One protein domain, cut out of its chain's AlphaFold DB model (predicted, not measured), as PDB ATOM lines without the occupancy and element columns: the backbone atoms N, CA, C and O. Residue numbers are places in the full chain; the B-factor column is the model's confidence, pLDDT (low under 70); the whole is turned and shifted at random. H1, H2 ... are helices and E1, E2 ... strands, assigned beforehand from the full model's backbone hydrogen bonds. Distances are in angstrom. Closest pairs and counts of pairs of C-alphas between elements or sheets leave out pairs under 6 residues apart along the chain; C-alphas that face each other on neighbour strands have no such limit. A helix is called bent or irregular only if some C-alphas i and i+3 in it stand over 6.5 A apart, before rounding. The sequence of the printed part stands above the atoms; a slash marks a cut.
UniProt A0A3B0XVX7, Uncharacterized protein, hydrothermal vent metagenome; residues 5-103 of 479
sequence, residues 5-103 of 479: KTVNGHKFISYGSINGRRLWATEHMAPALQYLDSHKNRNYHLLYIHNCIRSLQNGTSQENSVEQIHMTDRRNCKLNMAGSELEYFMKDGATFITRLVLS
ATOM      1  N   LYS A   5     124.456  89.902 -16.683       86.62
ATOM      2  CA  LYS A   5     125.077  88.844 -17.493       86.62
ATOM      3  C   LYS A   5     124.118  87.663 -17.581       86.62
ATOM      4  O   LYS A   5     123.570  87.240 -16.566       86.62
ATOM      5  N   THR A   6     123.926  87.120 -18.778       86.00
ATOM      6  CA  THR A   6     123.142  85.896 -18.975       86.00
ATOM      7  C   THR A   6     124.090  84.712 -19.070       86.00
ATOM      8  O   THR A   6     124.998  84.704 -19.901       86.00
ATOM      9  N   VAL A   7     123.892  83.709 -18.218       82.88
ATOM     10  CA  VAL A   7     124.684  82.475 -18.215       82.88
ATOM     11  C   VAL A   7     123.732  81.292 -18.104       82.88
ATOM     12  O   VAL A   7     122.908  81.245 -17.198       82.88
ATOM     13  N   ASN A   8     123.842  80.338 -19.033       79.38
ATOM     14  CA  ASN A   8     123.026  79.116 -19.066       79.38
ATOM     15  C   ASN A   8     121.507  79.390 -18.979       79.38
ATOM     16  O   ASN A   8     120.792  78.683 -18.283       79.38
ATOM     17  N   GLY A   9     121.021  80.447 -19.643       80.25
ATOM     18  CA  GLY A   9     119.601  80.824 -19.638       80.25
ATOM     19  C   GLY A   9     119.125  81.595 -18.400       80.25
ATOM     20  O   GLY A   9     117.992  82.062 -18.387       80.25
ATOM     21  N   HIS A  10     119.978  81.801 -17.393       84.81
ATOM     22  CA  HIS A  10     119.653  82.587 -16.203       84.81
ATOM     23  C   HIS A  10     120.269  83.985 -16.272       84.81
ATOM     24  O   HIS A  10     121.424  84.155 -16.675       84.81
ATOM     25  N   LYS A  11     119.495  84.992 -15.856       89.94
ATOM     26  CA  LYS A  11     119.934  86.385 -15.759       89.94
ATOM     27  C   LYS A  11     120.543  86.642 -14.382       89.94
ATOM     28  O   LYS A  11     119.907  86.408 -13.352       89.94
ATOM     29  N   PHE A  12     121.773  87.137 -14.385       91.06
ATOM     30  CA  PHE A  12     122.512  87.504 -13.189       91.06
ATOM     31  C   PHE A  12     122.722  89.015 -13.125       91.06
ATOM     32  O   PHE A  12     122.932  89.668 -14.148       91.06
ATOM     33  N   ILE A  13     122.692  89.550 -11.912       90.75
ATOM     34  CA  ILE A  13     123.023  90.926 -11.558       90.75
ATOM     35  C   ILE A  13     124.414  90.972 -10.930       90.75
ATOM     36  O   ILE A  13     124.807  90.066 -10.193       90.75
ATOM     37  N   SER A  14     125.182  92.013 -11.232       87.00
ATOM     38  CA  SER A  14     126.458  92.249 -10.557       87.00
ATOM     39  C   SER A  14     126.203  92.621  -9.096       87.00
ATOM     40  O   SER A  14     125.445  93.551  -8.824       87.00
ATOM     41  N   TYR A  15     126.823  91.885  -8.173       80.69
ATOM     42  CA  TYR A  15     126.682  92.087  -6.730       80.69
ATOM     43  C   TYR A  15     127.899  92.803  -6.123       80.69
ATOM     44  O   TYR A  15     127.759  93.619  -5.219       80.69
ATOM     45  N   GLY A  16     129.100  92.583  -6.665       71.12
ATOM     46  CA  GLY A  16     130.271  93.354  -6.255       71.12
ATOM     47  C   GLY A  16     131.552  92.994  -6.997       71.12
ATOM     48  O   GLY A  16     131.705  91.891  -7.531       71.12
ATOM     49  N   SER A  17     132.492  93.941  -6.993       56.19
ATOM     50  CA  SER A  17     133.895  93.712  -7.333       56.19
ATOM     51  C   SER A  17     134.769  94.544  -6.400       56.19
ATOM     52  O   SER A  17     134.879  95.757  -6.571       56.19
ATOM     53  N   ILE A  18     135.389  93.908  -5.417       52.12
ATOM     54  CA  ILE A  18     136.487  94.519  -4.672       52.12
ATOM     55  C   ILE A  18     137.691  93.625  -4.943       52.12
ATOM     56  O   ILE A  18     137.631  92.441  -4.635       52.12
ATOM     57  N   ASN A  19     138.697  94.181  -5.634       52.78
ATOM     58  CA  ASN A  19     139.995  93.584  -5.984       52.78
ATOM     59  C   ASN A  19     140.019  92.044  -5.997       52.78
ATOM     60  O   ASN A  19     140.487  91.410  -5.055       52.78
ATOM     61  N   GLY A  20     139.509  91.440  -7.076       65.50
ATOM     62  CA  GLY A  20     139.405  89.987  -7.188       65.50
ATOM     63  C   GLY A  20     138.389  89.517  -8.233       65.50
ATOM     64  O   GLY A  20     138.106  90.220  -9.207       65.50
ATOM     65  N   ARG A  21     137.841  88.311  -8.044       74.50
ATOM     66  CA  ARG A  21     136.810  87.716  -8.910       74.50
ATOM     67  C   ARG A  21     135.516  88.527  -8.821       74.50
ATOM     68  O   ARG A  21     135.065  88.895  -7.737       74.50
ATOM     69  N   ARG A  22     134.883  88.779  -9.972       83.56
ATOM     70  CA  ARG A  22     133.570  89.447 -10.013       83.56
ATOM     71  C   ARG A  22     132.503  88.514  -9.460       83.56
ATOM     72  O   ARG A  22     132.439  87.358  -9.875       83.56
ATOM     73  N   LEU A  23     131.648  89.039  -8.589       87.00
ATOM     74  CA  LEU A  23     130.541  88.293  -8.007       87.00
ATOM     75  C   LEU A  23     129.223  88.705  -8.664       87.00
ATOM     76  O   LEU A  23     128.881  89.890  -8.740       87.00
ATOM     77  N   TRP A  24     128.499  87.704  -9.139       89.88
ATOM     78  CA  TRP A  24     127.200  87.824  -9.782       89.88
ATOM     79  C   TRP A  24     126.183  87.019  -8.990       89.88
ATOM     80  O   TRP A  24     126.523  85.968  -8.458       89.88
ATOM     81  N   ALA A  25     124.939  87.468  -8.942       90.50
ATOM     82  CA  ALA A  25     123.852  86.744  -8.296       90.50
ATOM     83  C   ALA A  25     122.642  86.673  -9.215       90.50
ATOM     84  O   ALA A  25     122.421  87.571 -10.022       90.50
ATOM     85  N   THR A  26     121.860  85.607  -9.127       90.69
ATOM     86  CA  THR A  26     120.577  85.526  -9.828       90.69
ATOM     87  C   THR A  26     119.655  86.672  -9.396       90.69
ATOM     88  O   THR A  26     119.650  87.085  -8.241       90.69
ATOM     89  N   GLU A  27     118.858  87.206 -10.324       88.06
ATOM     90  CA  GLU A  27     118.009  88.385 -10.062       88.06
ATOM     91  C   GLU A  27     117.044  88.182  -8.877       88.06
ATOM     92  O   GLU A  27     116.848  89.088  -8.073       88.06
ATOM     93  N   HIS A  28     116.526  86.965  -8.694       87.44
ATOM     94  CA  HIS A  28     115.649  86.623  -7.570       87.44
ATOM     95  C   HIS A  28     116.357  86.623  -6.199       87.44
ATOM     96  O   HIS A  28     115.685  86.658  -5.173       87.44
ATOM     97  N   MET A  29     117.695  86.611  -6.160       89.19
ATOM     98  CA  MET A  29     118.491  86.711  -4.928       89.19
ATOM     99  C   MET A  29     118.787  88.158  -4.515       89.19
ATOM    100  O   MET A  29     119.283  88.382  -3.411       89.19
ATOM    101  N   ALA A  30     118.457  89.148  -5.355       85.19
ATOM    102  CA  ALA A  30     118.702  90.559  -5.060       85.19
ATOM    103  C   ALA A  30     118.141  91.016  -3.696       85.19
ATOM    104  O   ALA A  30     118.885  91.667  -2.961       85.19
ATOM    105  N   PRO A  31     116.904  90.647  -3.292       89.31
ATOM    106  CA  PRO A  31     116.356  91.072  -2.003       89.31
ATOM    107  C   PRO A  31     117.136  90.515  -0.806       89.31
ATOM    108  O   PRO A  31     117.412  91.247   0.142       89.31
ATOM    109  N   ALA A  32     117.538  89.240  -0.855       89.38
ATOM    110  CA  ALA A  32     118.302  88.604   0.219       89.38
ATOM    111  C   ALA A  32     119.689  89.245   0.376       89.38
ATOM    112  O   ALA A  32     120.138  89.513   1.489       89.38
ATOM    113  N   LEU A  33     120.348  89.550  -0.741       89.50
ATOM    114  CA  LEU A  33     121.645  90.222  -0.750       89.50
ATOM    115  C   LEU A  33     121.550  91.679  -0.275       89.50
ATOM    116  O   LEU A  33     122.385  92.129   0.505       89.50
ATOM    117  N   GLN A  34     120.499  92.400  -0.670       89.88
ATOM    118  CA  GLN A  34     120.238  93.753  -0.177       89.88
ATOM    119  C   GLN A  34     119.958  93.763   1.333       89.88
ATOM    120  O   GLN A  34     120.443  94.642   2.051       89.88
ATOM    121  N   TYR A  35     119.202  92.781   1.830       92.44
ATOM    122  CA  TYR A  35     118.974  92.597   3.260       92.44
ATOM    123  C   TYR A  35     120.293  92.334   3.999       92.44
ATOM    124  O   TYR A  35     120.593  93.013   4.981       92.44
ATOM    125  N   LEU A  36     121.123  91.424   3.482       91.56
ATOM    126  CA  LEU A  36     122.445  91.130   4.028       91.56
ATOM    127  C   LEU A  36     123.315  92.393   4.123       91.56
ATOM    128  O   LEU A  36     123.846  92.696   5.189       91.56
ATOM    129  N   ASP A  37     123.425  93.169   3.043       89.88
ATOM    130  CA  ASP A  37     124.273  94.364   3.019       89.88
ATOM    131  C   ASP A  37     123.803  95.480   3.947       89.88
ATOM    132  O   ASP A  37     124.633  96.182   4.530       89.88
ATOM    133  N   SER A  38     122.489  95.629   4.109       90.00
ATOM    134  CA  SER A  38     121.909  96.646   4.989       90.00
ATOM    135  C   SER A  38     122.020  96.292   6.476       90.00
ATOM    136  O   SER A  38     122.096  97.202   7.301       90.00
ATOM    137  N   HIS A  39     122.095  95.003   6.831       91.62
ATOM    138  CA  HIS A  39     122.035  94.551   8.230       91.62
ATOM    139  C   HIS A  39     123.343  93.949   8.769       91.62
ATOM    140  O   HIS A  39     123.520  93.883   9.986       91.62
ATOM    141  N   LYS A  40     124.307  93.580   7.910       90.06
ATOM    142  CA  LYS A  40     125.586  92.963   8.325       90.06
ATOM    143  C   LYS A  40     126.366  93.753   9.378       90.06
ATOM    144  O   LYS A  40     127.090  93.173  10.165       90.06
ATOM    145  N   ASN A  41     126.235  95.077   9.428       87.00
ATOM    146  CA  ASN A  41     126.972  95.896  10.400       87.00
ATOM    147  C   ASN A  41     126.312  95.963  11.790       87.00
ATOM    148  O   ASN A  41     126.813  96.680  12.649       87.00
ATOM    149  N   ARG A  42     125.201  95.249  12.011       88.12
ATOM    150  CA  ARG A  42     124.488  95.178  13.300       88.12
ATOM    151  C   ARG A  42     124.192  93.748  13.755       88.12
ATOM    152  O   ARG A  42     123.636  93.560  14.825       88.12
ATOM    153  N   ASN A  43     124.521  92.748  12.941       91.31
ATOM    154  CA  ASN A  43     124.215  91.350  13.217       91.31
ATOM    155  C   ASN A  43     125.445  90.494  12.896       91.31
ATOM    156  O   ASN A  43     125.897  90.475  11.747       91.31
ATOM    157  N   TYR A  44     126.004  89.811  13.900       90.75
ATOM    158  CA  TYR A  44     127.259  89.068  13.731       90.75
ATOM    159  C   TYR A  44     127.102  87.892  12.766       90.75
ATOM    160  O   TYR A  44     128.039  87.580  12.035       90.75
ATOM    161  N   HIS A  45     125.929  87.255  12.743       91.31
ATOM    162  CA  HIS A  45     125.635  86.122  11.870       91.31
ATOM    163  C   HIS A  45     125.533  86.576  10.412       91.31
ATOM    164  O   HIS A  45     126.148  85.994   9.523       91.31
ATOM    165  N   LEU A  46     124.866  87.705  10.164       92.75
ATOM    166  CA  LEU A  46     124.843  88.324   8.837       92.75
ATOM    167  C   LEU A  46     126.232  88.817   8.411       92.75
ATOM    168  O   LEU A  46     126.611  88.659   7.253       92.75
ATOM    169  N   LEU A  47     127.033  89.365   9.327       91.06
ATOM    170  CA  LEU A  47     128.417  89.726   9.018       91.06
ATOM    171  C   LEU A  47     129.269  88.508   8.671       91.06
ATOM    172  O   LEU A  47     130.071  88.562   7.741       91.06
ATOM    173  N   TYR A  48     129.080  87.413   9.402       91.25
ATOM    174  CA  TYR A  48     129.698  86.126   9.136       91.25
ATOM    175  C   TYR A  48     129.376  85.641   7.715       91.25
ATOM    176  O   TYR A  48     130.300  85.433   6.928       91.25
ATOM    177  N   ILE A  49     128.093  85.578   7.344       90.44
ATOM    178  CA  ILE A  49     127.650  85.182   5.996       90.44
ATOM    179  C   ILE A  49     128.242  86.109   4.933       90.44
ATOM    180  O   ILE A  49     128.786  85.649   3.930       90.44
ATOM    181  N   HIS A  50     128.178  87.422   5.156       89.69
ATOM    182  CA  HIS A  50     128.756  88.402   4.244       89.69
ATOM    183  C   HIS A  50     130.264  88.183   4.062       89.69
ATOM    184  O   HIS A  50     130.770  88.239   2.942       89.69
ATOM    185  N   ASN A  51     130.995  87.909   5.143       85.94
ATOM    186  CA  ASN A  51     132.430  87.648   5.094       85.94
ATOM    187  C   ASN A  51     132.760  86.348   4.344       85.94
ATOM    188  O   ASN A  51     133.730  86.337   3.586       85.94
ATOM    189  N   CYS A  52     131.940  85.304   4.484       84.12
ATOM    190  CA  CYS A  52     132.042  84.076   3.691       84.12
ATOM    191  C   CYS A  52     131.753  84.326   2.201       84.12
ATOM    192  O   CYS A  52     132.498  83.876   1.340       84.12
ATOM    193  N   ILE A  53     130.726  85.108   1.861       84.81
ATOM    194  CA  ILE A  53     130.449  85.472   0.461       84.81
ATOM    195  C   ILE A  53     131.598  86.306  -0.126       84.81
ATOM    196  O   ILE A  53     132.002  86.099  -1.271       84.81
ATOM    197  N   ARG A  54     132.168  87.220   0.666       80.88
ATOM    198  CA  ARG A  54     133.322  88.035   0.269       80.88
ATOM    199  C   ARG A  54     134.574  87.187   0.033       80.88
ATOM    200  O   ARG A  54     135.354  87.531  -0.852       80.88
ATOM    201  N   SER A  55     134.777  86.075   0.750       76.50
ATOM    202  CA  SER A  55     135.945  85.207   0.514       76.50
ATOM    203  C   SER A  55     135.960  84.632  -0.906       76.50
ATOM    204  O   SER A  55     137.036  84.499  -1.486       76.50
ATOM    205  N   LEU A  56     134.789  84.430  -1.524       76.06
ATOM    206  CA  LEU A  56     134.661  83.984  -2.918       76.06
ATOM    207  C   LEU A  56     135.164  85.003  -3.951       76.06
ATOM    208  O   LEU A  56     135.364  84.652  -5.119       76.06
ATOM    209  N   GLN A  57     135.333  86.266  -3.552       70.25
ATOM    210  CA  GLN A  57     135.900  87.318  -4.395       70.25
ATOM    211  C   GLN A  57     137.433  87.293  -4.364       70.25
ATOM    212  O   GLN A  57     138.064  87.701  -5.338       70.25
ATOM    213  N   ASN A  58     138.055  86.772  -3.306       64.62
ATOM    214  CA  ASN A  58     139.507  86.786  -3.167       64.62
ATOM    215  C   ASN A  58     140.154  85.718  -4.058       64.62
ATOM    216  O   ASN A  58     139.960  84.522  -3.871       64.62
ATOM    217  N   GLY A  59     140.989  86.147  -5.009       50.91
ATOM    218  CA  GLY A  59     141.768  85.233  -5.855       50.91
ATOM    219  C   GLY A  59     142.874  84.469  -5.107       50.91
ATOM    220  O   GLY A  59     143.433  83.531  -5.666       50.91
ATOM    221  N   THR A  60     143.178  84.860  -3.864       43.72
ATOM    222  CA  THR A  60     144.333  84.421  -3.057       43.72
ATOM    223  C   THR A  60     143.971  83.888  -1.660       43.72
ATOM    224  O   THR A  60     144.874  83.706  -0.845       43.72
ATOM    225  N   SER A  61     142.692  83.642  -1.330       39.84
ATOM    226  CA  SER A  61     142.331  83.122   0.003       39.84
ATOM    227  C   SER A  61     142.947  81.734   0.261       39.84
ATOM    228  O   SER A  61     143.150  80.946  -0.664       39.84
ATOM    229  N   GLN A  62     143.231  81.423   1.535       38.25
ATOM    230  CA  GLN A  62     143.752  80.127   2.018       38.25
ATOM    231  C   GLN A  62     142.879  78.907   1.650       38.25
ATOM    232  O   GLN A  62     143.276  77.773   1.895       38.25
ATOM    233  N   GLU A  63     141.716  79.122   1.035       40.81
ATOM    234  CA  GLU A  63     140.841  78.074   0.505       40.81
ATOM    235  C   GLU A  63     141.307  77.547  -0.867       40.81
ATOM    236  O   GLU A  63     140.824  76.511  -1.319       40.81
ATOM    237  N   ASN A  64     142.309  78.179  -1.495       39.41
ATOM    238  CA  ASN A  64     143.029  77.629  -2.644       39.41
ATOM    239  C   ASN A  64     143.984  76.498  -2.207       39.41
ATOM    240  O   ASN A  64     145.209  76.629  -2.290       39.41
ATOM    241  N   SER A  65     143.450  75.357  -1.768       37.09
ATOM    242  CA  SER A  65     144.211  74.114  -1.903       37.09
ATOM    243  C   SER A  65     144.413  73.838  -3.399       37.09
ATOM    244  O   SER A  65     143.583  74.196  -4.238       37.09
ATOM    245  N   VAL A  66     145.525  73.192  -3.754       34.75
ATOM    246  CA  VAL A  66     145.859  72.797  -5.137       34.75
ATOM    247  C   VAL A  66     144.720  71.990  -5.800       34.75
ATOM    248  O   VAL A  66     144.575  72.008  -7.019       34.75
ATOM    249  N   GLU A  67     143.834  71.376  -5.008       38.69
ATOM    250  CA  GLU A  67     142.629  70.677  -5.471       38.69
ATOM    251  C   GLU A  67     141.521  71.607  -6.015       38.69
ATOM    252  O   GLU A  67     140.769  71.191  -6.898       38.69
ATOM    253  N   GLN A  68     141.412  72.867  -5.567       39.53
ATOM    254  CA  GLN A  68     140.390  73.806  -6.066       39.53
ATOM    255  C   GLN A  68     140.730  74.430  -7.426       39.53
ATOM    256  O   GLN A  68     139.818  74.800  -8.169       39.53
ATOM    257  N   ILE A  69     142.012  74.476  -7.808       39.72
ATOM    258  CA  ILE A  69     142.446  74.893  -9.156       39.72
ATOM    259  C   ILE A  69     141.901  73.923 -10.226       39.72
ATOM    260  O   ILE A  69     141.718  74.303 -11.377       39.72
ATOM    261  N   HIS A  70     141.553  72.690  -9.841       35.44
ATOM    262  CA  HIS A  70     140.875  71.711 -10.699       35.44
ATOM    263  C   HIS A  70     139.340  71.687 -10.546       35.44
ATOM    264  O   HIS A  70     138.672  70.907 -11.223       35.44
ATOM    265  N   MET A  71     138.746  72.544  -9.701       43.16
ATOM    266  CA  MET A  71     137.285  72.654  -9.525       43.16
ATOM    267  C   MET A  71     136.647  73.830 -10.282       43.16
ATOM    268  O   MET A  71     135.431  74.014 -10.205       43.16
ATOM    269  N   THR A  72     137.427  74.596 -11.049       46.41
ATOM    270  CA  THR A  72     137.013  75.818 -11.765       46.41
ATOM    271  C   THR A  72     135.932  75.637 -12.839       46.41
ATOM    272  O   THR A  72     135.398  76.643 -13.291       46.41
ATOM    273  N   ASP A  73     135.553  74.400 -13.180       50.06
ATOM    274  CA  ASP A  73     134.480  74.078 -14.142       50.06
ATOM    275  C   ASP A  73     133.316  73.258 -13.544       50.06
ATOM    276  O   ASP A  73     132.439  72.768 -14.266       50.06
ATOM    277  N   ARG A  74     133.257  73.080 -12.214       53.53
ATOM    278  CA  ARG A  74     132.140  72.346 -11.599       53.53
ATOM    279  C   ARG A  74     130.866  73.194 -11.605       53.53
ATOM    280  O   ARG A  74     130.795  74.272 -11.019       53.53
ATOM    281  N   ARG A  75     129.819  72.658 -12.241       59.94
ATOM    282  CA  ARG A  75     128.442  73.145 -12.097       59.94
ATOM    283  C   ARG A  75     128.014  72.914 -10.637       59.94
ATOM    284  O   ARG A  75     128.022  71.773 -10.193       59.94
ATOM    285  N   ASN A  76     127.630  73.979  -9.933       68.31
ATOM    286  CA  ASN A  76     127.025  73.978  -8.590       68.31
ATOM    287  C   ASN A  76     127.945  73.525  -7.432       68.31
ATOM    288  O   ASN A  76     127.860  72.408  -6.927       68.31
ATOM    289  N   CYS A  77     128.785  74.441  -6.962       75.06
ATOM    290  CA  CYS A  77     129.451  74.412  -5.664       75.06
ATOM    291  C   CYS A  77     128.490  74.832  -4.535       75.06
ATOM    292  O   CYS A  77     127.593  75.648  -4.745       75.06
ATOM    293  N   LYS A  78     128.716  74.320  -3.320       76.25
ATOM    294  CA  LYS A  78     128.056  74.790  -2.091       76.25
ATOM    295  C   LYS A  78     129.106  75.327  -1.124       76.25
ATOM    296  O   LYS A  78     130.100  74.642  -0.890       76.25
ATOM    297  N   LEU A  79     128.918  76.538  -0.597       74.06
ATOM    298  CA  LEU A  79     129.780  77.086   0.454       74.06
ATOM    299  C   LEU A  79     129.232  76.695   1.828       74.06
ATOM    300  O   LEU A  79     128.033  76.801   2.082       74.06
ATOM    301  N   ASN A  80     130.133  76.259   2.704       67.38
ATOM    302  CA  ASN A  80     129.804  75.773   4.036       67.38
ATOM    303  C   ASN A  80     129.622  76.951   4.997       67.38
ATOM    304  O   ASN A  80     130.610  77.562   5.400       67.38
ATOM    305  N   MET A  81     128.381  77.246   5.388       79.50
ATOM    306  CA  MET A  81     128.096  78.250   6.409       79.50
ATOM    307  C   MET A  81     127.204  77.658   7.503       79.50
ATOM    308  O   MET A  81     126.203  77.014   7.205       79.50
ATOM    309  N   ALA A  82     127.557  77.845   8.774       76.56
ATOM    310  CA  ALA A  82     126.747  77.346   9.879       76.56
ATOM    311  C   ALA A  82     125.387  78.052   9.874       76.56
ATOM    312  O   ALA A  82     125.327  79.257  10.093       76.56
ATOM    313  N   GLY A  83     124.317  77.301   9.609       77.50
ATOM    314  CA  GLY A  83     122.951  77.822   9.567       77.50
ATOM    315  C   GLY A  83     122.554  78.565   8.295       77.50
ATOM    316  O   GLY A  83     121.441  79.077   8.225       77.50
ATOM    317  N   SER A  84     123.418  78.589   7.280       83.56
ATOM    318  CA  SER A  84     123.174  79.292   6.019       83.56
ATOM    319  C   SER A  84     123.612  78.427   4.838       83.56
ATOM    320  O   SER A  84     124.539  77.629   4.938       83.56
ATOM    321  N   GLU A  85     122.970  78.586   3.685       83.62
ATOM    322  CA  GLU A  85     123.291  77.811   2.482       83.62
ATOM    323  C   GLU A  85     123.596  78.761   1.327       83.62
ATOM    324  O   GLU A  85     122.800  79.643   1.018       83.62
ATOM    325  N   LEU A  86     124.738  78.578   0.663       85.75
ATOM    326  CA  LEU A  86     125.083  79.307  -0.555       85.75
ATOM    327  C   LEU A  86     125.435  78.314  -1.651       85.75
ATOM    328  O   LEU A  86     126.385  77.545  -1.511       85.75
ATOM    329  N   GLU A  87     124.703  78.371  -2.757       88.25
ATOM    330  CA  GLU A  87     125.035  77.649  -3.980       88.25
ATOM    331  C   GLU A  87     125.611  78.630  -4.999       88.25
ATOM    332  O   GLU A  87     125.056  79.710  -5.234       88.25
ATOM    333  N   TYR A  88     126.739  78.260  -5.596       86.38
ATOM    334  CA  TYR A  88     127.423  79.081  -6.582       86.38
ATOM    335  C   TYR A  88     128.131  78.229  -7.633       86.38
ATOM    336  O   TYR A  88     128.342  77.040  -7.447       86.38
ATOM    337  N   PHE A  89     128.546  78.819  -8.744       84.94
ATOM    338  CA  PHE A  89     129.501  78.198  -9.661       84.94
ATOM    339  C   PHE A  89     130.518  79.229 -10.134       84.94
ATOM    340  O   PHE A  89     130.282  80.436 -10.060       84.94
ATOM    341  N   MET A  90     131.659  78.756 -10.621       82.12
ATOM    342  CA  MET A  90     132.687  79.610 -11.209       82.12
ATOM    343  C   MET A  90     132.654  79.474 -12.728       82.12
ATOM    344  O   MET A  90     132.495  78.374 -13.249       82.12
ATOM    345  N   LYS A  91     132.745  80.597 -13.443       78.44
ATOM    346  CA  LYS A  91     132.835  80.627 -14.909       78.44
ATOM    347  C   LYS A  91     133.531  81.906 -15.367       78.44
ATOM    348  O   LYS A  91     133.239  82.984 -14.856       78.44
ATOM    349  N   ASP A  92     134.437  81.809 -16.335       76.81
ATOM    350  CA  ASP A  92     135.149  82.958 -16.922       76.81
ATOM    351  C   ASP A  92     135.822  83.879 -15.874       76.81
ATOM    352  O   ASP A  92     135.744  85.105 -15.967       76.81
ATOM    353  N   GLY A  93     136.418  83.311 -14.817       73.75
ATOM    354  CA  GLY A  93     137.052  84.094 -13.742       73.75
ATOM    355  C   GLY A  93     136.078  84.880 -12.848       73.75
ATOM    356  O   GLY A  93     136.503  85.751 -12.087       73.75
ATOM    357  N   ALA A  94     134.780  84.581 -12.924       81.06
ATOM    358  CA  ALA A  94     133.733  85.161 -12.095       81.06
ATOM    359  C   ALA A  94     132.991  84.083 -11.292       81.06
ATOM    360  O   ALA A  94     132.916  82.922 -11.696       81.06
ATOM    361  N   THR A  95     132.420  84.496 -10.167       85.81
ATOM    362  CA  THR A  95     131.609  83.655  -9.285       85.81
ATOM    363  C   THR A  95     130.138  84.020  -9.468       85.81
ATOM    364  O   THR A  95     129.784  85.199  -9.458       85.81
ATOM    365  N   PHE A  96     129.279  83.019  -9.634       87.44
ATOM    366  CA  PHE A  96     127.847  83.167  -9.881       87.44
ATOM    367  C   PHE A  96     127.055  82.486  -8.773       87.44
ATOM    368  O   PHE A  96     127.044  81.264  -8.694       87.44
ATOM    369  N   ILE A  97     126.386  83.271  -7.938       89.94
ATOM    370  CA  ILE A  97     125.497  82.811  -6.875       89.94
ATOM    371  C   ILE A  97     124.145  82.454  -7.487       89.94
ATOM    372  O   ILE A  97     123.503  83.291  -8.128       89.94
ATOM    373  N   THR A  98     123.711  81.217  -7.276       89.06
ATOM    374  CA  THR A  98     122.426  80.705  -7.762       89.06
ATOM    375  C   THR A  98     121.376  80.634  -6.667       89.06
ATOM    376  O   THR A  98     120.196  80.798  -6.973       89.06
ATOM    377  N   ARG A  99     121.794  80.435  -5.411       89.12
ATOM    378  CA  ARG A  99     120.913  80.354  -4.243       89.12
ATOM    379  C   ARG A  99     121.634  80.852  -2.996       89.12
ATOM    380  O   ARG A  99     122.805  80.543  -2.803       89.12
ATOM    381  N   LEU A 100     120.915  81.579  -2.147       88.81
ATOM    382  CA  LEU A 100     121.372  82.044  -0.842       88.81
ATOM    383  C   LEU A 100     120.236  81.907   0.177       88.81
ATOM    384  O   LEU A 100     119.161  82.475  -0.002       88.81
ATOM    385  N   VAL A 101     120.498  81.173   1.251       87.50
ATOM    386  CA  VAL A 101     119.658  81.060   2.445       87.50
ATOM    387  C   VAL A 101     120.438  81.677   3.599       87.50
ATOM    388  O   VAL A 101     121.517  81.190   3.930       87.50
ATOM    389  N   LEU A 102     119.915  82.757   4.185       85.81
ATOM    390  CA  LEU A 102     120.593  83.491   5.259       85.81
ATOM    391  C   LEU A 102     120.448  82.809   6.626       85.81
ATOM    392  O   LEU A 102     121.410  82.774   7.385       85.81
ATOM    393  N   SER A 103     119.281  82.236   6.919       84.62
ATOM    394  CA  SER A 103     119.061  81.394   8.097       84.62
ATOM    395  C   SER A 103     118.145  80.231   7.736       84.62
ATOM    396  O   SER A 103     117.165  80.427   7.015       84.62
TER     397      SER A 103
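Overview. This is residues 5 to 103 of the 479 residues of an uncharacterized protein of hydrothermal vent metagenome (UniProt A0A3B0XVX7). A strongly twisted sheet of six strands curls round one helix, H2, while a second helix, H1, packs beside the sheet near E2 and E6 and meets H2 at a steep angle. From the loop between H2 and E4, residues 64 to 70 stick out. The printed part has 99 residues, with two named helices and six named strands in the order E1 E2 E3 H1 H2 E4 E5 E6; the class is mixed, helices and strands. The sheet, also mixed, has the order E1 E2 E3 E6 E5 E4, with E3 and E6 parallel and the other neighbours antiparallel. The whole is compact, with a radius of gyration of the C-alphas of 13.0 A and spans of 37 by 32 by 25 A.

Arrangement. E1, residues 5 to 7, E2, residues 10 to 16, and E3, residues 22 to 26, form a meander, each strand the antiparallel neighbour of the one before; N 7 and O 10 are 2.9 A apart, N 13 and O 25 2.7 A. E4, residues 77 to 81, E5, residues 84 to 91, and E6, residues 94 to 101, form another; N 77 and O 88 are 2.7 A apart, N 96 and O 89 2.8 A. E3 and E6 are parallel, with N 24 and O 95 2.8 A apart. E6 bends by 59 degrees at residue 98. H2, residues 44 to 55, is on the sheet; its closest C-alpha pair with E4 is Ile 49 and Met 81, 7.0 A. H1, residues 27 to 39, is on the sheet at a height over the sheet of 6.4 A, only just over none of the strands: 2 of its C-alphas fall on E6. Residues 36 to 39 of H1 touch residues 46 to 50 of H2, at a steep tilt of 55 degrees, opposite ways; the closest C-alphas are those of Leu 36 and Leu 46, 6.1 A. E3, H1, H2 and E4 make a split strand-helix-strand unit, two strands of one sheet joined through helices, with E6 and E5 between them in the sheet; its crossover is left-handed. Every O i to N i+4 pair is within hydrogen-bond range in H2, and 7 of 9 in H1.

Along the chain. E1 begins at C-alpha 5, (125.077, 88.844, -17.493), and E6 ends at C-alpha 101, (119.658, 81.060, 2.445). E5 is 23.1 A long, E6 20.6 A, H1 19.7 A, E2 18.1 A and H2 16.3 A. H1 is irregular: C-alphas 28 and 31 are 7.2 A apart.

Size, cuts and confidence. The C-alphas farthest apart, of Arg 42 and His 70, are 37.4 A apart. The printed part has no cut. The link from H2 to E4 is long, 21 residues. Mean pLDDT of the printed part is 76.3; residues 17 to 20, 58 to 76 and 80 are under 70.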